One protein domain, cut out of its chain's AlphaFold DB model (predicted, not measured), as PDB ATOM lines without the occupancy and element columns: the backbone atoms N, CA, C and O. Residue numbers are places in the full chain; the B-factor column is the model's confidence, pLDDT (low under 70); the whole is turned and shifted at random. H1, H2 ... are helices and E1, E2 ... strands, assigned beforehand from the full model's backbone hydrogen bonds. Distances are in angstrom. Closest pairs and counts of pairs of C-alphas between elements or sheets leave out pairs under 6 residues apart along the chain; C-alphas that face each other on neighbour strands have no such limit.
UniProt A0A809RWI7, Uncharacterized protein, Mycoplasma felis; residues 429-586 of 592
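What this domain is: This is residues 429 to 586 of the 592 residues of an uncharacterized protein of Mycoplasma felis (UniProt A0A809RWI7). Two long helices, H1 and H2, lie side by side and run opposite ways, with the shorter helices H3 and H4 packed along H2 on one side and a small, strongly twisted four-stranded sheet on the other. H2 passes slantwise over E2 and E1 of this sheet, while H1 only grazes it and runs on into its edge strand E3. The 158 printed residues hold four named strands and four named helices, in the order E1 E2 H1 E3 E4 H2 H3 H4; the mixed sheet has the order E2 E1 E4 E3. The class is mixed, helices and strands, though only 78 residues, under half, are in named elements. The whole is compact, with a radius of gyration of the C-alphas of 15.6 A and spans of 45 by 41 by 25 A.

How they stand to each other: After residues 429 to 455, with no named element, E1 (456 to 459) and E2 (469 to 472) form an antiparallel hairpin, with N 457 and O 471 2.8 A apart. H1 (486 to 506) and the hairpin of E3 (507 to 512) and E4 (515 to 520) follow; N 510 and O 517 are 2.8 A apart. E4 is parallel to E1, with N 458 and O 518 2.9 A apart. E2, H1 and E3 form a split strand-helix-strand unit, two strands of one sheet joined through a helix, with E1 and E4 between them in the sheet, and its crossover is right-handed. H1 grazes the sheet with residues 501 to 506. H2 (528 to 547) is on the sheet at a height of 10.5 A. H2 touches H1 at a shallow tilt of 24 degrees, opposite ways, the closest C-alphas being those of Lys 499 and Leu 538, 6.5 A apart. H3 (552 to 559) forms a helical hairpin with H2 and touches H1, with C-alphas 491 and 552 closest at 6.3 A. H4 (576 to 584) touches H2, with C-alphas 530 and 579 closest at 7.2 A, and only just touches H3, with 3 pairs of C-alphas within 8 A. H3 and H4 are apart from E1. In H1, H2, H3 and H4 every O i to N i+4 pair is within hydrogen-bond range.

Where its parts are: E1 begins at C-alpha 456 (-17.677, -41.014, 60.158). From first to last C-alpha, H1 measures 30.1 A, H2 27.8 A, E4 15.8 A and E3 14.1 A. H4 ends at C-alpha 584 (0.902, -42.719, 42.124).

The domain as a whole: The C-alphas of Pro 447 and Gly 569, the two farthest apart, are 45.6 A apart. The printed part has no cut. The links E2 to H1 and H3 to H4 are long. Mean pLDDT of the printed part is 83.3; 26 residues are under 70, among them 565 to 573.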
ATOM      1  N   ASN A 429     -17.971 -25.226  36.736       68.44
ATOM      2  CA  ASN A 429     -17.734 -24.956  38.157       68.44
ATOM      3  C   ASN A 429     -18.842 -25.526  39.068       68.44
ATOM      4  O   ASN A 429     -18.548 -25.941  40.192       68.44
ATOM      5  N   ALA A 430     -20.096 -25.588  38.597       70.69
ATOM      6  CA  ALA A 430     -21.250 -26.022  39.390       70.69
ATOM      7  C   ALA A 430     -21.266 -27.531  39.704       70.69
ATOM      8  O   ALA A 430     -21.931 -27.943  40.662       70.69
ATOM      9  N   TYR A 431     -20.489 -28.330  38.964       78.81
ATOM     10  CA  TYR A 431     -20.229 -29.738  39.272       78.81
ATOM     11  C   TYR A 431     -19.430 -29.875  40.583       78.81
ATOM     12  O   TYR A 431     -19.537 -30.883  41.275       78.81
ATOM     13  N   THR A 432     -18.650 -28.864  40.988       81.88
ATOM     14  CA  THR A 432     -17.790 -28.930  42.186       81.88
ATOM     15  C   THR A 432     -18.465 -28.343  43.437       81.88
ATOM     16  O   THR A 432     -19.056 -27.261  43.404       81.88
ATOM     17  N   ARG A 433     -18.363 -29.024  44.587       85.50
ATOM     18  CA  ARG A 433     -18.816 -28.507  45.893       85.50
ATOM     19  C   ARG A 433     -17.641 -28.301  46.846       85.50
ATOM     20  O   ARG A 433     -16.877 -29.216  47.113       85.50
ATOM     21  N   ASN A 434     -17.519 -27.094  47.407       84.62
ATOM     22  CA  ASN A 434     -16.449 -26.735  48.355       84.62
ATOM     23  C   ASN A 434     -16.760 -27.103  49.823       84.62
ATOM     24  O   ASN A 434     -15.876 -27.010  50.676       84.62
ATOM     25  N   THR A 435     -18.002 -27.491  50.129       87.75
ATOM     26  CA  THR A 435     -18.497 -27.832  51.473       87.75
ATOM     27  C   THR A 435     -19.547 -28.954  51.397       87.75
ATOM     28  O   THR A 435     -20.232 -29.063  50.376       87.75
ATOM     29  N   PRO A 436     -19.717 -29.768  52.459       90.44
ATOM     30  CA  PRO A 436     -20.718 -30.831  52.480       90.44
ATOM     31  C   PRO A 436     -22.136 -30.291  52.658       90.44
ATOM     32  O   PRO A 436     -22.349 -29.292  53.362       90.44
ATOM     33  N   TYR A 437     -23.110 -31.005  52.090       88.94
ATOM     34  CA  TYR A 437     -24.537 -30.763  52.313       88.94
ATOM     35  C   TYR A 437     -24.855 -30.871  53.803       88.94
ATOM     36  O   TYR A 437     -24.358 -31.764  54.484       88.94
ATOM     37  N   SER A 438     -25.694 -29.975  54.330       86.81
ATOM     38  CA  SER A 438     -26.011 -29.953  55.766       86.81
ATOM     39  C   SER A 438     -26.574 -31.290  56.262       86.81
ATOM     40  O   SER A 438     -26.241 -31.707  57.364       86.81
ATOM     41  N   ALA A 439     -27.346 -31.986  55.421       87.50
ATOM     42  CA  ALA A 439     -27.922 -33.298  55.712       87.50
ATOM     43  C   ALA A 439     -26.914 -34.468  55.707       87.50
ATOM     44  O   ALA A 439     -27.248 -35.531  56.220       87.50
ATOM     45  N   THR A 440     -25.697 -34.310  55.161       91.06
ATOM     46  CA  THR A 440     -24.660 -35.366  55.202       91.06
ATOM     47  C   THR A 440     -23.628 -35.162  56.305       91.06
ATOM     48  O   THR A 440     -22.793 -36.036  56.520       91.06
ATOM     49  N   ARG A 441     -23.690 -34.051  57.049       91.62
ATOM     50  CA  ARG A 441     -22.796 -33.773  58.182       91.62
ATOM     51  C   ARG A 441     -23.204 -34.582  59.407       91.62
ATOM     52  O   ARG A 441     -24.377 -34.619  59.766       91.62
ATOM     53  N   VAL A 442     -22.222 -35.159  60.090       89.88
ATOM     54  CA  VAL A 442     -22.418 -35.781  61.404       89.88
ATOM     55  C   VAL A 442     -22.469 -34.666  62.461       89.88
ATOM     56  O   VAL A 442     -21.529 -33.868  62.520       89.88
ATOM     57  N   PRO A 443     -23.527 -34.579  63.291       87.25
ATOM     58  CA  PRO A 443     -23.591 -33.626  64.401       87.25
ATOM     59  C   PRO A 443     -22.430 -33.794  65.394       87.25
ATOM     60  O   PRO A 443     -21.924 -34.900  65.598       87.25
ATOM     61  N   SER A 444     -22.004 -32.701  66.032       82.00
ATOM     62  CA  SER A 444     -20.884 -32.697  66.993       82.00
ATOM     63  C   SER A 444     -21.158 -33.500  68.270       82.00
ATOM     64  O   SER A 444     -20.226 -33.932  68.940       82.00
ATOM     65  N   ASP A 445     -22.433 -33.688  68.586       85.31
ATOM     66  CA  ASP A 445     -23.014 -34.423  69.708       85.31
ATOM     67  C   ASP A 445     -23.436 -35.862  69.341       85.31
ATOM     68  O   ASP A 445     -23.880 -36.619  70.203       85.31
ATOM     69  N   ALA A 446     -23.278 -36.276  68.076       84.81
ATOM     70  CA  ALA A 446     -23.683 -37.606  67.629       84.81
ATOM     71  C   ALA A 446     -22.879 -38.731  68.325       84.81
ATOM     72  O   ALA A 446     -21.662 -38.601  68.503       84.81
ATOM     73  N   PRO A 447     -23.500 -39.884  68.641       84.75
ATOM     74  CA  PRO A 447     -22.851 -40.979  69.367       84.75
ATOM     75  C   PRO A 447     -21.638 -41.568  68.627       84.75
ATOM     76  O   PRO A 447     -21.537 -41.520  67.397       84.75
ATOM     77  N   ALA A 448     -20.684 -42.133  69.378       78.94
ATOM     78  CA  ALA A 448     -19.430 -42.677  68.833       78.94
ATOM     79  C   ALA A 448     -19.660 -43.811  67.812       78.94
ATOM     80  O   ALA A 448     -18.949 -43.893  66.809       78.94
ATOM     81  N   VAL A 449     -20.699 -44.621  68.024       81.44
ATOM     82  CA  VAL A 449     -21.276 -45.529  67.023       81.44
ATOM     83  C   VAL A 449     -22.497 -44.838  66.416       81.44
ATOM     84  O   VAL A 449     -23.362 -44.376  67.155       81.44
ATOM     85  N   LEU A 450     -22.553 -44.736  65.087       82.50
ATOM     86  CA  LEU A 450     -23.667 -44.119  64.360       82.50
ATOM     87  C   LEU A 450     -24.764 -45.157  64.046       82.50
ATOM     88  O   LEU A 450     -24.460 -46.354  63.991       82.50
ATOM     89  N   PRO A 451     -26.023 -44.727  63.818       71.19
ATOM     90  CA  PRO A 451     -27.093 -45.612  63.356       71.19
ATOM     91  C   PRO A 451     -26.773 -46.272  62.005       71.19
ATOM     92  O   PRO A 451     -25.869 -45.854  61.276       71.19
ATOM     93  N   ASP A 452     -27.519 -47.335  61.697       69.81
ATOM     94  CA  ASP A 452     -27.511 -48.074  60.423       69.81
ATOM     95  C   ASP A 452     -26.131 -48.586  59.969       69.81
ATOM     96  O   ASP A 452     -25.888 -48.852  58.793       69.81
ATOM     97  N   GLY A 453     -25.195 -48.726  60.916       68.94
ATOM     98  CA  GLY A 453     -23.818 -49.136  60.641       68.94
ATOM     99  C   GLY A 453     -22.988 -48.088  59.894       68.94
ATOM    100  O   GLY A 453     -21.934 -48.435  59.362       68.94
ATOM    101  N   ALA A 454     -23.432 -46.827  59.842       80.00
ATOM    102  CA  ALA A 454     -22.703 -45.748  59.186       80.00
ATOM    103  C   ALA A 454     -21.365 -45.432  59.885       80.00
ATOM    104  O   ALA A 454     -21.187 -45.619  61.090       80.00
ATOM    105  N   TYR A 455     -20.414 -44.907  59.113       88.25
ATOM    106  CA  TYR A 455     -19.086 -44.515  59.575       88.25
ATOM    107  C   TYR A 455     -18.956 -42.993  59.475       88.25
ATOM    108  O   TYR A 455     -19.555 -42.362  58.598       88.25
ATOM    109  N   ARG A 456     -18.132 -42.400  60.341       90.88
ATOM    110  CA  ARG A 456     -17.677 -41.014  60.158       90.88
ATOM    111  C   ARG A 456     -16.660 -40.980  59.022       90.88
ATOM    112  O   ARG A 456     -15.786 -41.837  58.981       90.88
ATOM    113  N   VAL A 457     -16.721 -39.986  58.144       92.69
ATOM    114  CA  VAL A 457     -15.659 -39.683  57.174       92.69
ATOM    115  C   VAL A 457     -15.099 -38.308  57.507       92.69
ATOM    116  O   VAL A 457     -15.816 -37.310  57.427       92.69
ATOM    117  N   ASN A 458     -13.827 -38.254  57.899       91.06
ATOM    118  CA  ASN A 458     -13.138 -37.018  58.258       91.06
ATOM    119  C   ASN A 458     -12.691 -36.283  56.990       91.06
ATOM    120  O   ASN A 458     -11.562 -36.423  56.528       91.06
ATOM    121  N   THR A 459     -13.607 -35.499  56.431       91.69
ATOM    122  CA  THR A 459     -13.378 -34.639  55.262       91.69
ATOM    123  C   THR A 459     -12.909 -33.241  55.675       91.69
ATOM    124  O   THR A 459     -12.919 -32.894  56.857       91.69
ATOM    125  N   ILE A 460     -12.479 -32.415  54.721       88.00
ATOM    126  CA  ILE A 460     -12.021 -31.040  54.972       88.00
ATOM    127  C   ILE A 460     -12.559 -30.046  53.933       88.00
ATOM    128  O   ILE A 460     -13.198 -30.411  52.949       88.00
ATOM    129  N   THR A 461     -12.327 -28.755  54.155       83.00
ATOM    130  CA  THR A 461     -12.810 -27.669  53.291       83.00
ATOM    131  C   THR A 461     -11.689 -26.687  52.955       83.00
ATOM    132  O   THR A 461     -10.586 -26.756  53.502       83.00
ATOM    133  N   THR A 462     -11.969 -25.750  52.048       70.06
ATOM    134  CA  THR A 462     -11.030 -24.702  51.616       70.06
ATOM    135  C   THR A 462     -10.718 -23.650  52.690       70.06
ATOM    136  O   THR A 462      -9.827 -22.827  52.488       70.06
ATOM    137  N   THR A 463     -11.409 -23.651  53.835       64.62
ATOM    138  CA  THR A 463     -11.105 -22.733  54.945       64.62
ATOM    139  C   THR A 463      -9.788 -23.096  55.639       64.62
ATOM    140  O   THR A 463      -9.461 -24.274  55.787       64.62
ATOM    141  N   ARG A 464      -9.056 -22.076  56.112       53.81
ATOM    142  CA  ARG A 464      -7.713 -22.208  56.718       53.81
ATOM    143  C   ARG A 464      -7.663 -22.973  58.048       53.81
ATOM    144  O   ARG A 464      -6.574 -23.320  58.489       53.81
ATOM    145  N   ASN A 465      -8.799 -23.237  58.691       58.88
ATOM    146  CA  ASN A 465      -8.823 -23.988  59.944       58.88
ATOM    147  C   ASN A 465      -8.588 -25.482  59.652       58.88
ATOM    148  O   ASN A 465      -9.272 -26.075  58.814       58.88
ATOM    149  N   ASN A 466      -7.660 -26.110  60.377       56.34
ATOM    150  CA  ASN A 466      -7.302 -27.528  60.211       56.34
ATOM    151  C   ASN A 466      -8.352 -28.514  60.765       56.34
ATOM    152  O   ASN A 466      -8.088 -29.709  60.867       56.34
ATOM    153  N   ASN A 467      -9.550 -28.039  61.106       70.38
ATOM    154  CA  ASN A 467     -10.614 -28.867  61.660       70.38
ATOM    155  C   ASN A 467     -11.224 -29.749  60.561       70.38
ATOM    156  O   ASN A 467     -11.698 -29.244  59.539       70.38
ATOM    157  N   TYR A 468     -11.258 -31.058  60.800       83.75
ATOM    158  CA  TYR A 468     -12.044 -31.989  59.996       83.75
ATOM    159  C   TYR A 468     -13.545 -31.715  60.159       83.75
ATOM    160  O   TYR A 468     -14.016 -31.388  61.249       83.75
ATOM    161  N   ILE A 469     -14.299 -31.894  59.076       88.75
ATOM    162  CA  ILE A 469     -15.757 -31.989  59.092       88.75
ATOM    163  C   ILE A 469     -16.108 -33.464  58.907       88.75
ATOM    164  O   ILE A 469     -15.762 -34.070  57.891       88.75
ATOM    165  N   ALA A 470     -16.797 -34.042  59.888       90.94
ATOM    166  CA  ALA A 470     -17.303 -35.401  59.785       90.94
ATOM    167  C   ALA A 470     -18.563 -35.432  58.904       90.94
ATOM    168  O   ALA A 470     -19.525 -34.705  59.168       90.94
ATOM    169  N   ILE A 471     -18.573 -36.291  57.885       93.19
ATOM    170  CA  ILE A 471     -19.774 -36.633  57.105       93.19
ATOM    171  C   ILE A 471     -20.118 -38.118  57.245       93.19
ATOM    172  O   ILE A 471     -19.271 -38.920  57.638       93.19
ATOM    173  N   TYR A 472     -21.361 -38.486  56.943       92.12
ATOM    174  CA  TYR A 472     -21.799 -39.880  56.927       92.12
ATOM    175  C   TYR A 472     -21.235 -40.628  55.707       92.12
ATOM    176  O   TYR A 472     -21.328 -40.169  54.564       92.12
ATOM    177  N   SER A 473     -20.686 -41.823  55.938       90.88
ATOM    178  CA  SER A 473     -20.222 -42.711  54.862       90.88
ATOM    179  C   SER A 473     -21.360 -43.305  54.027       90.88
ATOM    180  O   SER A 473     -21.124 -43.720  52.895       90.88
ATOM    181  N   SER A 474     -22.575 -43.374  54.579       89.69
ATOM    182  CA  SER A 474     -23.755 -43.952  53.933       89.69
ATOM    183  C   SER A 474     -24.170 -43.183  52.672       89.69
ATOM    184  O   SER A 474     -23.804 -42.024  52.458       89.69
ATOM    185  N   THR A 475     -24.938 -43.846  51.806       89.75
ATOM    186  CA  THR A 475     -25.570 -43.187  50.654       89.75
ATOM    187  C   THR A 475     -26.621 -42.200  51.172       89.75
ATOM    188  O   THR A 475     -27.487 -42.620  51.944       89.75
ATOM    189  N   PRO A 476     -26.566 -40.909  50.802       90.88
ATOM    190  CA  PRO A 476     -27.572 -39.948  51.230       90.88
ATOM    191  C   PRO A 476     -28.897 -40.175  50.491       90.88
ATOM    192  O   PRO A 476     -28.918 -40.655  49.358       90.88
ATOM    193  N   GLN A 477     -30.007 -39.807  51.130       89.31
ATOM    194  CA  GLN A 477     -31.334 -39.909  50.522       89.31
ATOM    195  C   GLN A 477     -31.578 -38.779  49.514       89.31
ATOM    196  O   GLN A 477     -31.194 -37.629  49.746       89.31
ATOM    197  N   MET A 478     -32.253 -39.106  48.411       91.94
ATOM    198  CA  MET A 478     -32.680 -38.133  47.404       91.94
ATOM    199  C   MET A 478     -33.812 -37.258  47.965       91.94
ATOM    200  O   MET A 478     -34.767 -37.784  48.533       91.94
ATOM    201  N   VAL A 479     -33.736 -35.932  47.797       91.69
ATOM    202  CA  VAL A 479     -34.811 -35.005  48.226       91.69
ATOM    203  C   VAL A 479     -35.850 -34.713  47.141       91.69
ATOM    204  O   VAL A 479     -36.821 -34.004  47.398       91.69
ATOM    205  N   ARG A 480     -35.643 -35.222  45.925       91.44
ATOM    206  CA  ARG A 480     -36.616 -35.161  44.830       91.44
ATOM    207  C   ARG A 480     -37.556 -36.364  44.831       91.44
ATOM    208  O   ARG A 480     -37.243 -37.407  45.395       91.44
ATOM    209  N   THR A 481     -38.699 -36.194  44.179       91.62
ATOM    210  CA  THR A 481     -39.816 -37.151  44.146       91.62
ATOM    211  C   THR A 481     -40.236 -37.547  42.729       91.62
ATOM    212  O   THR A 481     -41.195 -38.301  42.573       91.62
ATOM    213  N   TYR A 482     -39.524 -37.082  41.695       91.44
ATOM    214  CA  TYR A 482     -39.714 -37.566  40.325       91.44
ATOM    215  C   TYR A 482     -39.371 -39.064  40.217       91.44
ATOM    216  O   TYR A 482     -38.477 -39.567  40.905       91.44
ATOM    217  N   LYS A 483     -40.097 -39.796  39.363       92.38
ATOM    218  CA  LYS A 483     -39.848 -41.224  39.125       92.38
ATOM    219  C   LYS A 483     -38.623 -41.387  38.225       92.38
ATOM    220  O   LYS A 483     -38.609 -40.838  37.129       92.38
ATOM    221  N   LEU A 484     -37.654 -42.189  38.666       93.38
ATOM    222  CA  LEU A 484     -36.480 -42.527  37.859       93.38
ATOM    223  C   LEU A 484     -36.834 -43.505  36.730       93.38
ATOM    224  O   LEU A 484     -37.655 -44.410  36.924       93.38
ATOM    225  N   ASN A 485     -36.173 -43.355  35.584       94.12
ATOM    226  CA  ASN A 485     -36.099 -44.390  34.551       94.12
ATOM    227  C   ASN A 485     -34.921 -45.369  34.811       94.12
ATOM    228  O   ASN A 485     -34.189 -45.242  35.795       94.12
ATOM    229  N   GLU A 486     -34.755 -46.377  33.949       96.50
ATOM    230  CA  GLU A 486     -33.734 -47.430  34.108       96.50
ATOM    231  C   GLU A 486     -32.294 -46.907  33.942       96.50
ATOM    232  O   GLU A 486     -31.391 -47.306  34.682       96.50
ATOM    233  N   GLU A 487     -32.082 -45.957  33.029       95.88
ATOM    234  CA  GLU A 487     -30.797 -45.282  32.805       95.88
ATOM    235  C   GLU A 487     -30.397 -44.447  34.034       95.88
ATOM    236  O   GLU A 487     -29.290 -44.563  34.552       95.88
ATOM    237  N   GLU A 488     -31.328 -43.663  34.574       96.06
ATOM    238  CA  GLU A 488     -31.133 -42.816  35.752       96.06
ATOM    239  C   GLU A 488     -30.869 -43.630  37.020       96.06
ATOM    240  O   GLU A 488     -30.023 -43.252  37.833       96.06
ATOM    241  N   GLN A 489     -31.559 -44.762  37.186       96.88
ATOM    242  CA  GLN A 489     -31.286 -45.704  38.269       96.88
ATOM    243  C   GLN A 489     -29.891 -46.341  38.106       96.88
ATOM    244  O   GLN A 489     -29.161 -46.437  39.092       96.88
ATOM    245  N   THR A 490     -29.468 -46.658  36.877       97.88
ATOM    246  CA  THR A 490     -28.107 -47.142  36.581       97.88
ATOM    247  C   THR A 490     -27.043 -46.078  36.897       97.88
ATOM    248  O   THR A 490     -26.057 -46.362  37.577       97.88
ATOM    249  N   ILE A 491     -27.252 -44.819  36.491       97.69
ATOM    250  CA  ILE A 491     -26.346 -43.694  36.788       97.69
ATOM    251  C   ILE A 491     -26.250 -43.442  38.301       97.69
ATOM    252  O   ILE A 491     -25.164 -43.213  38.835       97.69
ATOM    253  N   LYS A 492     -27.372 -43.523  39.022       97.12
ATOM    254  CA  LYS A 492     -27.425 -43.435  40.489       97.12
ATOM    255  C   LYS A 492     -26.619 -44.549  41.162       97.12
ATOM    256  O   LYS A 492     -25.857 -44.267  42.086       97.12
ATOM    257  N   GLU A 493     -26.736 -45.791  40.697       97.88
ATOM    258  CA  GLU A 493     -25.939 -46.919  41.201       97.88
ATOM    259  C   GLU A 493     -24.443 -46.746  40.897       97.88
ATOM    260  O   GLU A 493     -23.611 -46.936  41.788       97.88
ATOM    261  N   ASN A 494     -24.095 -46.259  39.702       98.12
ATOM    262  CA  ASN A 494     -22.724 -45.902  39.330       98.12
ATOM    263  C   ASN A 494     -22.141 -44.790  40.230       98.12
ATOM    264  O   ASN A 494     -20.994 -44.889  40.672       98.12
ATOM    265  N   LEU A 495     -22.926 -43.766  40.587       97.44
ATOM    266  CA  LEU A 495     -22.523 -42.717  41.537       97.44
ATOM    267  C   LEU A 495     -22.314 -43.261  42.965       97.44
ATOM    268  O   LEU A 495     -21.353 -42.873  43.634       97.44
ATOM    269  N   ILE A 496     -23.157 -44.192  43.427       97.00
ATOM    270  CA  ILE A 496     -22.982 -44.887  44.718       97.00
ATOM    271  C   ILE A 496     -21.699 -45.732  44.704       97.00
ATOM    272  O   ILE A 496     -20.889 -45.661  45.634       97.00
ATOM    273  N   ALA A 497     -21.471 -46.491  43.629       97.25
ATOM    274  CA  ALA A 497     -20.248 -47.263  43.434       97.25
ATOM    275  C   ALA A 497     -19.005 -46.357  43.421       97.25
ATOM    276  O   ALA A 497     -17.999 -46.690  44.050       97.25
ATOM    277  N   LEU A 498     -19.085 -45.178  42.793       96.75
ATOM    278  CA  LEU A 498     -18.007 -44.192  42.769       96.75
ATOM    279  C   LEU A 498     -17.720 -43.604  44.161       96.75
ATOM    280  O   LEU A 498     -16.551 -43.570  44.551       96.75
ATOM    281  N   LYS A 499     -18.742 -43.239  44.959       95.06
ATOM    282  CA  LYS A 499     -18.561 -42.825  46.372       95.06
ATOM    283  C   LYS A 499     -17.808 -43.899  47.164       95.06
ATOM    284  O   LYS A 499     -16.818 -43.598  47.830       95.06
ATOM    285  N   ASN A 500     -18.223 -45.159  47.039       94.31
ATOM    286  CA  ASN A 500     -17.574 -46.283  47.716       94.31
ATOM    287  C   ASN A 500     -16.135 -46.523  47.217       94.31
ATOM    288  O   ASN A 500     -15.242 -46.804  48.019       94.31
ATOM    289  N   ARG A 501     -15.878 -46.351  45.911       94.88
ATOM    290  CA  ARG A 501     -14.536 -46.424  45.307       94.88
ATOM    291  C   ARG A 501     -13.617 -45.329  45.854       94.88
ATOM    292  O   ARG A 501     -12.485 -45.631  46.205       94.88
ATOM    293  N   ILE A 502     -14.108 -44.098  45.999       93.25
ATOM    294  CA  ILE A 502     -13.368 -42.963  46.580       93.25
ATOM    295  C   ILE A 502     -13.013 -43.215  48.048       93.25
ATOM    296  O   ILE A 502     -11.861 -43.015  48.435       93.25
ATOM    297  N   LEU A 503     -13.970 -43.689  48.855       93.06
ATOM    298  CA  LEU A 503     -13.712 -44.052  50.252       93.06
ATOM    299  C   LEU A 503     -12.645 -45.151  50.346       93.06
ATOM    300  O   LEU A 503     -11.682 -44.999  51.090       93.06
ATOM    301  N   LYS A 504     -12.758 -46.214  49.536       92.00
ATOM    302  CA  LYS A 504     -11.779 -47.312  49.488       92.00
ATOM    303  C   LYS A 504     -10.397 -46.878  48.993       92.00
ATOM    304  O   LYS A 504      -9.395 -47.427  49.450       92.00
ATOM    305  N   GLU A 505     -10.317 -45.946  48.046       91.31
ATOM    306  CA  GLU A 505      -9.051 -45.550  47.423       91.31
ATOM    307  C   GLU A 505      -8.291 -44.525  48.279       91.31
ATOM    308  O   GLU A 505      -7.098 -44.714  48.523       91.31
ATOM    309  N   PHE A 506      -8.972 -43.484  48.777       91.00
ATOM    310  CA  PHE A 506      -8.342 -42.288  49.368       91.00
ATOM    311  C   PHE A 506      -8.439 -42.197  50.903       91.00
ATOM    312  O   PHE A 506      -7.780 -41.341  51.500       91.00
ATOM    313  N   TYR A 507      -9.193 -43.091  51.557       92.19
ATOM    314  CA  TYR A 507      -9.329 -43.141  53.018       92.19
ATOM    315  C   TYR A 507      -9.000 -44.533  53.584       92.19
ATOM    316  O   TYR A 507      -9.260 -45.555  52.951       92.19
ATOM    317  N   ASP A 508      -8.448 -44.568  54.797       89.56
ATOM    318  CA  ASP A 508      -8.255 -45.772  55.608       89.56
ATOM    319  C   ASP A 508      -9.315 -45.818  56.719       89.56
ATOM    320  O   ASP A 508      -9.680 -44.790  57.294       89.56
ATOM    321  N   GLN A 509      -9.818 -47.016  57.029       86.69
ATOM    322  CA  GLN A 509     -10.803 -47.227  58.092       86.69
ATOM    323  C   GLN A 509     -10.099 -47.390  59.448       86.69
ATOM    324  O   GLN A 509      -9.684 -48.487  59.819       86.69
ATOM    325  N   THR A 510      -9.996 -46.306  60.207       75.75
ATOM    326  CA  THR A 510      -9.338 -46.274  61.516       75.75
ATOM    327  C   THR A 510     -10.331 -46.559  62.655       75.75
ATOM    328  O   THR A 510     -11.382 -45.909  62.740       75.75
ATOM    329  N   PRO A 511     -10.034 -47.507  63.564       63.91
ATOM    330  CA  PRO A 511     -10.750 -47.633  64.827       63.91
ATOM    331  C   PRO A 511     -10.234 -46.573  65.813       63.91
ATOM    332  O   PRO A 511      -9.105 -46.660  66.289       63.91
ATOM    333  N   THR A 512     -11.067 -45.587  66.148       59.09
ATOM    334  CA  THR A 512     -10.683 -44.463  67.018       59.09
ATOM    335  C   THR A 512     -11.626 -44.395  68.213       59.09
ATOM    336  O   THR A 512     -12.783 -44.000  68.069       59.09
ATOM    337  N   ASN A 513     -11.149 -44.795  69.395       55.03
ATOM    338  CA  ASN A 513     -11.900 -44.796  70.663       55.03
ATOM    339  C   ASN A 513     -13.297 -45.449  70.552       55.03
ATOM    340  O   ASN A 513     -14.303 -44.878  70.961       55.03
ATOM    341  N   GLY A 514     -13.369 -46.629  69.926       60.41
ATOM    342  CA  GLY A 514     -14.622 -47.363  69.694       60.41
ATOM    343  C   GLY A 514     -15.483 -46.838  68.537       60.41
ATOM    344  O   GLY A 514     -16.326 -47.578  68.031       60.41
ATOM    345  N   SER A 515     -15.247 -45.615  68.049       65.44
ATOM    346  CA  SER A 515     -15.826 -45.151  66.784       65.44
ATOM    347  C   SER A 515     -15.118 -45.798  65.592       65.44
ATOM    348  O   SER A 515     -13.900 -46.001  65.608       65.44
ATOM    349  N   LYS A 516     -15.871 -46.083  64.527       75.56
ATOM    350  CA  LYS A 516     -15.304 -46.456  63.228       75.56
ATOM    351  C   LYS A 516     -15.283 -45.218  62.331       75.56
ATOM    352  O   LYS A 516     -16.342 -44.667  62.016       75.56
ATOM    353  N   THR A 517     -14.091 -44.778  61.937       86.69
ATOM    354  CA  THR A 517     -13.896 -43.507  61.227       86.69
ATOM    355  C   THR A 517     -12.978 -43.694  60.022       86.69
ATOM    356  O   THR A 517     -11.908 -44.275  60.140       86.69
ATOM    357  N   TYR A 518     -13.374 -43.176  58.865       91.00
ATOM    358  CA  TYR A 518     -12.515 -43.032  57.696       91.00
ATOM    359  C   TYR A 518     -11.671 -41.759  57.823       91.00
ATOM    360  O   TYR A 518     -12.215 -40.654  57.917       91.00
ATOM    361  N   THR A 519     -10.349 -41.903  57.791       90.00
ATOM    362  CA  THR A 519      -9.380 -40.792  57.708       90.00
ATOM    363  C   THR A 519      -8.594 -40.886  56.406       90.00
ATOM    364  O   THR A 519      -8.479 -41.978  55.862       90.00
ATOM    365  N   PHE A 520      -8.033 -39.788  55.891       89.56
ATOM    366  CA  PHE A 520      -7.189 -39.843  54.685       89.56
ATOM    367  C   PHE A 520      -6.056 -40.861  54.829       89.56
ATOM    368  O   PHE A 520      -5.448 -40.948  55.899       89.56
ATOM    369  N   LYS A 521      -5.740 -41.596  53.756       88.94
ATOM    370  CA  LYS A 521      -4.581 -42.504  53.754       88.94
ATOM    371  C   LYS A 521      -3.274 -41.743  53.896       88.94
ATOM    372  O   LYS A 521      -3.177 -40.595  53.467       88.94
ATOM    373  N   VAL A 522      -2.229 -42.418  54.370       78.62
ATOM    374  CA  VAL A 522      -0.874 -41.848  54.515       78.62
ATOM    375  C   VAL A 522      -0.355 -41.198  53.216       78.62
ATOM    376  O   VAL A 522       0.271 -40.149  53.272       78.62
ATOM    377  N   ALA A 523      -0.694 -41.739  52.037       71.56
ATOM    378  CA  ALA A 523      -0.327 -41.167  50.728       71.56
ATOM    379  C   ALA A 523      -1.063 -39.853  50.347       71.56
ATOM    380  O   ALA A 523      -0.720 -39.207  49.354       71.56
ATOM    381  N   PHE A 524      -2.086 -39.468  51.116       73.94
ATOM    382  CA  PHE A 524      -2.860 -38.229  50.974       73.94
ATOM    383  C   PHE A 524      -2.613 -37.259  52.139       73.94
ATOM    384  O   PHE A 524      -2.637 -36.047  51.924       73.94
ATOM    385  N   GLN A 525      -2.352 -37.787  53.341       70.56
ATOM    386  CA  GLN A 525      -2.025 -37.016  54.542       70.56
ATOM    387  C   GLN A 525      -0.889 -36.016  54.288       70.56
ATOM    388  O   GLN A 525       0.071 -36.297  53.570       70.56
ATOM    389  N   ASN A 526      -0.994 -34.842  54.912       69.19
ATOM    390  CA  ASN A 526      -0.081 -33.700  54.760       69.19
ATOM    391  C   ASN A 526      -0.123 -33.022  53.374       69.19
ATOM    392  O   ASN A 526       0.437 -31.937  53.218       69.19
ATOM    393  N   ASN A 527      -0.839 -33.566  52.382       79.56
ATOM    394  CA  ASN A 527      -1.109 -32.877  51.122       79.56
ATOM    395  C   ASN A 527      -2.512 -32.250  51.135       79.56
ATOM    396  O   ASN A 527      -3.458 -32.747  50.519       79.56
ATOM    397  N   ARG A 528      -2.622 -31.095  51.807       79.75
ATOM    398  CA  ARG A 528      -3.877 -30.342  51.984       79.75
ATOM    399  C   ARG A 528      -4.650 -30.110  50.677       79.75
ATOM    400  O   ARG A 528      -5.876 -30.116  50.688       79.75
ATOM    401  N   ALA A 529      -3.967 -29.925  49.544       80.19
ATOM    402  CA  ALA A 529      -4.617 -29.731  48.246       80.19
ATOM    403  C   ALA A 529      -5.314 -31.007  47.728       80.19
ATOM    404  O   ALA A 529      -6.419 -30.930  47.177       80.19
ATOM    405  N   ARG A 530      -4.710 -32.185  47.944       81.31
ATOM    406  CA  ARG A 530      -5.303 -33.494  47.618       81.31
ATOM    407  C   ARG A 530      -6.427 -33.858  48.583       81.31
ATOM    408  O   ARG A 530      -7.505 -34.223  48.123       81.31
ATOM    409  N   GLU A 531      -6.221 -33.670  49.887       86.00
ATOM    410  CA  GLU A 531      -7.253 -33.841  50.924       86.00
ATOM    411  C   GLU A 531      -8.503 -32.980  50.627       86.00
ATOM    412  O   GLU A 531      -9.635 -33.472  50.676       86.00
ATOM    413  N   ILE A 532      -8.316 -31.704  50.243       86.06
ATOM    414  CA  ILE A 532      -9.410 -30.805  49.828       86.06
ATOM    415  C   ILE A 532     -10.110 -31.382  48.601       86.06
ATOM    416  O   ILE A 532     -11.331 -31.478  48.585       86.06
ATOM    417  N   SER A 533      -9.359 -31.771  47.572       86.75
ATOM    418  CA  SER A 533      -9.933 -32.214  46.298       86.75
ATOM    419  C   SER A 533     -10.719 -33.527  46.427       86.75
ATOM    420  O   SER A 533     -11.819 -33.630  45.889       86.75
ATOM    421  N   ALA A 534     -10.222 -34.485  47.214       90.06
ATOM    422  CA  ALA A 534     -10.944 -35.712  47.554       90.06
ATOM    423  C   ALA A 534     -12.199 -35.438  48.409       90.06
ATOM    424  O   ALA A 534     -13.223 -36.095  48.226       90.06
ATOM    425  N   SER A 535     -12.154 -34.438  49.300       91.94
ATOM    426  CA  SER A 535     -13.339 -33.980  50.044       91.94
ATOM    427  C   SER A 535     -14.389 -33.370  49.112       91.94
ATOM    428  O   SER A 535     -15.558 -33.740  49.181       91.94
ATOM    429  N   LYS A 536     -13.975 -32.478  48.199       90.38
ATOM    430  CA  LYS A 536     -14.867 -31.841  47.216       90.38
ATOM    431  C   LYS A 536     -15.591 -32.864  46.344       90.38
ATOM    432  O   LYS A 536     -16.793 -32.734  46.141       90.38
ATOM    433  N   LEU A 537     -14.878 -33.881  45.858       92.31
ATOM    434  CA  LEU A 537     -15.459 -34.941  45.032       92.31
ATOM    435  C   LEU A 537     -16.527 -35.744  45.799       92.31
ATOM    436  O   LEU A 537     -17.604 -35.984  45.257       92.31
ATOM    437  N   LEU A 538     -16.300 -36.067  47.082       94.12
ATOM    438  CA  LEU A 538     -17.347 -36.651  47.934       94.12
ATOM    439  C   LEU A 538     -18.557 -35.714  48.076       94.12
ATOM    440  O   LEU A 538     -19.685 -36.158  47.880       94.12
ATOM    441  N   TYR A 539     -18.345 -34.422  48.354       93.50
ATOM    442  CA  TYR A 539     -19.436 -33.441  48.473       93.50
ATOM    443  C   TYR A 539     -20.236 -33.270  47.165       93.50
ATOM    444  O   TYR A 539     -21.431 -32.974  47.200       93.50
ATOM    445  N   SER A 540     -19.582 -33.439  46.014       92.88
ATOM    446  CA  SER A 540     -20.179 -33.375  44.675       92.88
ATOM    447  C   SER A 540     -20.989 -34.621  44.309       92.88
ATOM    448  O   SER A 540     -22.061 -34.500  43.715       92.88
ATOM    449  N   ILE A 541     -20.534 -35.813  44.701       95.12
ATOM    450  CA  ILE A 541     -21.302 -37.049  44.504       95.12
ATOM    451  C   ILE A 541     -22.479 -37.110  45.485       95.12
ATOM    452  O   ILE A 541     -23.597 -37.399  45.060       95.12
ATOM    453  N   ASP A 542     -22.279 -36.728  46.754       95.00
ATOM    454  CA  ASP A 542     -23.375 -36.547  47.717       95.00
ATOM    455  C   ASP A 542     -24.422 -35.561  47.174       95.00
ATOM    456  O   ASP A 542     -25.615 -35.847  47.237       95.00
ATOM    457  N   ARG A 543     -23.996 -34.441  46.564       92.38
ATOM    458  CA  ARG A 543     -24.908 -33.524  45.861       92.38
ATOM    459  C   ARG A 543     -25.723 -34.242  44.791       92.38
ATOM    460  O   ARG A 543     -26.934 -34.056  44.755       92.38
ATOM    461  N   ALA A 544     -25.079 -34.979  43.887       93.81
ATOM    462  CA  ALA A 544     -25.779 -35.586  42.757       93.81
ATOM    463  C   ALA A 544     -26.817 -36.620  43.210       93.81
ATOM    464  O   ALA A 544     -27.927 -36.635  42.682       93.81
ATOM    465  N   LEU A 545     -26.487 -37.402  44.242       95.38
ATOM    466  CA  LEU A 545     -27.386 -38.367  44.879       95.38
ATOM    467  C   LEU A 545     -28.563 -37.695  45.614       95.38
ATOM    468  O   LEU A 545     -29.681 -38.201  45.557       95.38
ATOM    469  N   ILE A 546     -28.337 -36.545  46.262       94.19
ATOM    470  CA  ILE A 546     -29.372 -35.784  46.984       94.19
ATOM    471  C   ILE A 546     -30.303 -35.029  46.030       94.19
ATOM    472  O   ILE A 546     -31.525 -35.174  46.100       94.19
ATOM    473  N   ASP A 547     -29.734 -34.195  45.159       91.94
ATOM    474  CA  ASP A 547     -30.480 -33.268  44.304       91.94
ATOM    475  C   ASP A 547     -31.074 -33.964  43.058       91.94
ATOM    476  O   ASP A 547     -31.888 -33.347  42.370       91.94
ATOM    477  N   GLY A 548     -30.695 -35.220  42.772       93.75
ATOM    478  CA  GLY A 548     -31.208 -36.032  41.657       93.75
ATOM    479  C   GLY A 548     -30.508 -35.805  40.311       93.75
ATOM    480  O   GLY A 548     -31.146 -35.897  39.267       93.75
ATOM    481  N   TYR A 549     -29.216 -35.462  40.296       93.94
ATOM    482  CA  TYR A 549     -28.461 -35.197  39.057       93.94
ATOM    483  C   TYR A 549     -28.018 -36.496  38.357       93.94
ATOM    484  O   TYR A 549     -26.828 -36.741  38.166       93.94
ATOM    485  N   PHE A 550     -28.982 -37.336  37.974       95.12
ATOM    486  CA  PHE A 550     -28.732 -38.587  37.254       95.12
ATOM    487  C   PHE A 550     -28.646 -38.321  35.749       95.12
ATOM    488  O   PHE A 550     -29.628 -38.382  35.007       95.12
ATOM    489  N   TYR A 551     -27.429 -37.954  35.355       93.94
ATOM    490  CA  TYR A 551     -26.967 -37.657  34.005       93.94
ATOM    491  C   TYR A 551     -25.622 -38.356  33.805       93.94
ATOM    492  O   TYR A 551     -24.771 -38.305  34.702       93.94
ATOM    493  N   GLN A 552     -25.417 -38.997  32.656       93.75
ATOM    494  CA  GLN A 552     -24.175 -39.714  32.365       93.75
ATOM    495  C   GLN A 552     -22.978 -38.746  32.375       93.75
ATOM    496  O   GLN A 552     -21.939 -39.040  32.957       93.75
ATOM    497  N   GLU A 553     -23.178 -37.524  31.880       91.25
ATOM    498  CA  GLU A 553     -22.202 -36.435  31.862       91.25
ATOM    499  C   GLU A 553     -21.767 -36.004  33.274       91.25
ATOM    500  O   GLU A 553     -20.613 -35.629  33.487       91.25
ATOM    501  N   VAL A 554     -22.666 -36.078  34.265       92.69
ATOM    502  CA  VAL A 554     -22.350 -35.783  35.676       92.69
ATOM    503  C   VAL A 554     -21.504 -36.898  36.283       92.69
ATOM    504  O   VAL A 554     -20.534 -36.611  36.984       92.69
ATOM    505  N   TYR A 555     -21.829 -38.159  35.989       94.56
ATOM    506  CA  TYR A 555     -21.013 -39.295  36.409       94.56
ATOM    507  C   TYR A 555     -19.618 -39.258  35.763       94.56
ATOM    508  O   TYR A 555     -18.620 -39.347  36.479       94.56
ATOM    509  N   ASP A 556     -19.526 -39.027  34.452       91.19
ATOM    510  CA  ASP A 556     -18.258 -38.986  33.716       91.19
ATOM    511  C   ASP A 556     -17.356 -37.830  34.173       91.19
ATOM    512  O   ASP A 556     -16.146 -38.012  34.332       91.19
ATOM    513  N   LYS A 557     -17.924 -36.654  34.493       89.81
ATOM    514  CA  LYS A 557     -17.177 -35.534  35.100       89.81
ATOM    515  C   LYS A 557     -16.618 -35.862  36.491       89.81
ATOM    516  O   LYS A 557     -15.581 -35.315  36.867       89.81
ATOM    517  N   TYR A 558     -17.266 -36.741  37.258       92.69
ATOM    518  CA  TYR A 558     -16.777 -37.184  38.569       92.69
ATOM    519  C   TYR A 558     -15.816 -38.374  38.485       92.69
ATOM    520  O   TYR A 558     -14.896 -38.471  39.300       92.69
ATOM    521  N   LEU A 559     -15.985 -39.259  37.503       93.62
ATOM    522  CA  LEU A 559     -15.068 -40.363  37.237       93.62
ATOM    523  C   LEU A 559     -13.733 -39.849  36.673       93.62
ATOM    524  O   LEU A 559     -12.670 -40.210  37.184       93.62
ATOM    525  N   GLY A 560     -13.792 -38.968  35.671       88.25
ATOM    526  CA  GLY A 560     -12.644 -38.587  34.847       88.25
ATOM    527  C   GLY A 560     -12.257 -39.672  33.839       88.25
ATOM    528  O   GLY A 560     -12.849 -40.753  33.805       88.25
ATOM    529  N   LYS A 561     -11.238 -39.400  33.025       86.56
ATOM    530  CA  LYS A 561     -10.637 -40.386  32.110       86.56
ATOM    531  C   LYS A 561      -9.506 -41.135  32.801       86.56
ATOM    532  O   LYS A 561      -8.833 -40.566  33.657       86.56
ATOM    533  N   GLU A 562      -9.228 -42.378  32.403       83.25
ATOM    534  CA  GLU A 562      -8.127 -43.143  33.008       83.25
ATOM    535  C   GLU A 562      -6.758 -42.479  32.791       83.25
ATOM    536  O   GLU A 562      -5.821 -42.751  33.540       83.25
ATOM    537  N   GLU A 563      -6.617 -41.605  31.794       76.88
ATOM    538  CA  GLU A 563      -5.411 -40.830  31.485       76.88
ATOM    539  C   GLU A 563      -5.241 -39.569  32.350       76.88
ATOM    540  O   GLU A 563      -4.130 -39.038  32.428       76.88
ATOM    541  N   ASP A 564      -6.302 -39.093  33.013       74.06
ATOM    542  CA  ASP A 564      -6.289 -37.826  33.751       74.06
ATOM    543  C   ASP A 564      -5.175 -37.821  34.806       74.06
ATOM    544  O   ASP A 564      -5.065 -38.733  35.624       74.06
ATOM    545  N   GLY A 565      -4.336 -36.783  34.813       66.94
ATOM    546  CA  GLY A 565      -3.247 -36.654  35.785       66.94
ATOM    547  C   GLY A 565      -2.026 -37.552  35.541       66.94
ATOM    548  O   GLY A 565      -1.119 -37.540  36.371       66.94
ATOM    549  N   LYS A 566      -1.958 -38.299  34.423       69.94
ATOM    550  CA  LYS A 566      -0.733 -39.009  33.989       69.94
ATOM    551  C   LYS A 566       0.268 -38.108  33.243       69.94
ATOM    552  O   LYS A 566       1.417 -38.504  33.067       69.94
ATOM    553  N   THR A 567      -0.138 -36.914  32.810       56.75
ATOM    554  CA  THR A 567       0.692 -35.954  32.058       56.75
ATOM    555  C   THR A 567       0.807 -34.604  32.773       56.75
ATOM    556  O   THR A 567      -0.135 -34.121  33.402       56.75
ATOM    557  N   PHE A 568       1.974 -33.962  32.660       45.06
ATOM    558  CA  PHE A 568       2.207 -32.610  33.176       45.06
ATOM    559  C   PHE A 568       1.726 -31.561  32.160       45.06
ATOM    560  O   PHE A 568       2.467 -31.178  31.260       45.06
ATOM    561  N   GLY A 569       0.487 -31.087  32.308       45.91
ATOM    562  CA  GLY A 569      -0.065 -30.030  31.454       45.91
ATOM    563  C   GLY A 569      -1.483 -29.608  31.844       45.91
ATOM    564  O   GLY A 569      -2.434 -30.320  31.564       45.91
ATOM    565  N   VAL A 570      -1.591 -28.449  32.503       40.47
ATOM    566  CA  VAL A 570      -2.786 -27.601  32.724       40.47
ATOM    567  C   VAL A 570      -4.173 -28.245  32.494       40.47
ATOM    568  O   VAL A 570      -4.717 -28.182  31.396       40.47
ATOM    569  N   THR A 571      -4.810 -28.733  33.566       44.53
ATOM    570  CA  THR A 571      -6.101 -28.230  34.116       44.53
ATOM    571  C   THR A 571      -6.465 -29.048  35.375       44.53
ATOM    572  O   THR A 571      -6.366 -30.274  35.341       44.53
ATOM    573  N   PRO A 572      -6.856 -28.429  36.509       46.75
ATOM    574  CA  PRO A 572      -7.175 -29.162  37.736       46.75
ATOM    575  C   PRO A 572      -8.648 -29.606  37.786       46.75
ATOM    576  O   PRO A 572      -9.517 -28.836  38.194       46.75
ATOM    577  N   TYR A 573      -8.928 -30.872  37.463       59.31
ATOM    578  CA  TYR A 573     -10.249 -31.469  37.690       59.31
ATOM    579  C   TYR A 573     -10.301 -32.254  39.001       59.31
ATOM    580  O   TYR A 573      -9.431 -33.063  39.310       59.31
ATOM    581  N   HIS A 574     -11.360 -32.044  39.781       72.31
ATOM    582  CA  HIS A 574     -11.620 -32.794  41.011       72.31
ATOM    583  C   HIS A 574     -12.288 -34.154  40.711       72.31
ATOM    584  O   HIS A 574     -13.291 -34.483  41.335       72.31
ATOM    585  N   SER A 575     -11.762 -34.919  39.744       88.06
ATOM    586  CA  SER A 575     -12.271 -36.236  39.325       88.06
ATOM    587  C   SER A 575     -11.533 -37.394  40.014       88.06
ATOM    588  O   SER A 575     -10.425 -37.231  40.538       88.06
ATOM    589  N   PHE A 576     -12.139 -38.585  40.030       91.94
ATOM    590  CA  PHE A 576     -11.565 -39.773  40.669       91.94
ATOM    591  C   PHE A 576     -10.221 -40.175  40.046       91.94
ATOM    592  O   PHE A 576      -9.244 -40.359  40.776       91.94
ATOM    593  N   TRP A 577     -10.148 -40.299  38.719       89.25
ATOM    594  CA  TRP A 577      -8.927 -40.756  38.054       89.25
ATOM    595  C   TRP A 577      -7.782 -39.749  38.147       89.25
ATOM    596  O   TRP A 577      -6.661 -40.163  38.448       89.25
ATOM    597  N   TYR A 578      -8.061 -38.445  38.025       85.75
ATOM    598  CA  TYR A 578      -7.062 -37.394  38.251       85.75
ATOM    599  C   TYR A 578      -6.422 -37.515  39.642       85.75
ATOM    600  O   TYR A 578      -5.194 -37.514  39.787       85.75
ATOM    601  N   LEU A 579      -7.248 -37.671  40.683       86.25
ATOM    602  CA  LEU A 579      -6.770 -37.832  42.056       86.25
ATOM    603  C   LEU A 579      -5.974 -39.127  42.234       86.25
ATOM    604  O   LEU A 579      -4.872 -39.093  42.779       86.25
ATOM    605  N   LYS A 580      -6.483 -40.252  41.724       86.94
ATOM    606  CA  LYS A 580      -5.794 -41.543  41.797       86.94
ATOM    607  C   LYS A 580      -4.419 -41.494  41.124       86.94
ATOM    608  O   LYS A 580      -3.412 -41.776  41.775       86.94
ATOM    609  N   ASN A 581      -4.355 -41.095  39.857       80.62
ATOM    610  CA  ASN A 581      -3.121 -41.112  39.071       80.62
ATOM    611  C   ASN A 581      -2.071 -40.139  39.627       80.62
ATOM    612  O   ASN A 581      -0.915 -40.527  39.801       80.62
ATOM    613  N   THR A 582      -2.464 -38.918  40.014       72.06
ATOM    614  CA  THR A 582      -1.517 -37.966  40.623       72.06
ATOM    615  C   THR A 582      -0.949 -38.462  41.959       72.06
ATOM    616  O   THR A 582       0.171 -38.088  42.314       72.06
ATOM    617  N   THR A 583      -1.648 -39.337  42.696       60.50
ATOM    618  CA  THR A 583      -1.086 -39.949  43.916       60.50
ATOM    619  C   THR A 583      -0.077 -41.066  43.675       60.50
ATOM    620  O   THR A 583       0.796 -41.253  44.518       60.50
ATOM    621  N   LEU A 584      -0.104 -41.722  42.512       54.81
ATOM    622  CA  LEU A 584       0.902 -42.719  42.124       54.81
ATOM    623  C   LEU A 584       2.208 -42.084  41.607       54.81
ATOM    624  O   LEU A 584       3.258 -42.711  41.668       54.81
ATOM    625  N   GLY A 585       2.166 -40.834  41.132       49.22
ATOM    626  CA  GLY A 585       3.314 -40.157  40.509       49.22
ATOM    627  C   GLY A 585       4.377 -39.569  41.450       49.22
ATOM    628  O   GLY A 585       5.317 -38.954  40.961       49.22
ATOM    629  N   ASN A 586       4.247 -39.712  42.777       43.59
ATOM    630  CA  ASN A 586       5.048 -38.962  43.763       43.59
ATOM    631  C   ASN A 586       5.828 -39.848  44.763       43.59
ATOM    632  O   ASN A 586       5.965 -39.493  45.932       43.59
TER     633      ASN A 586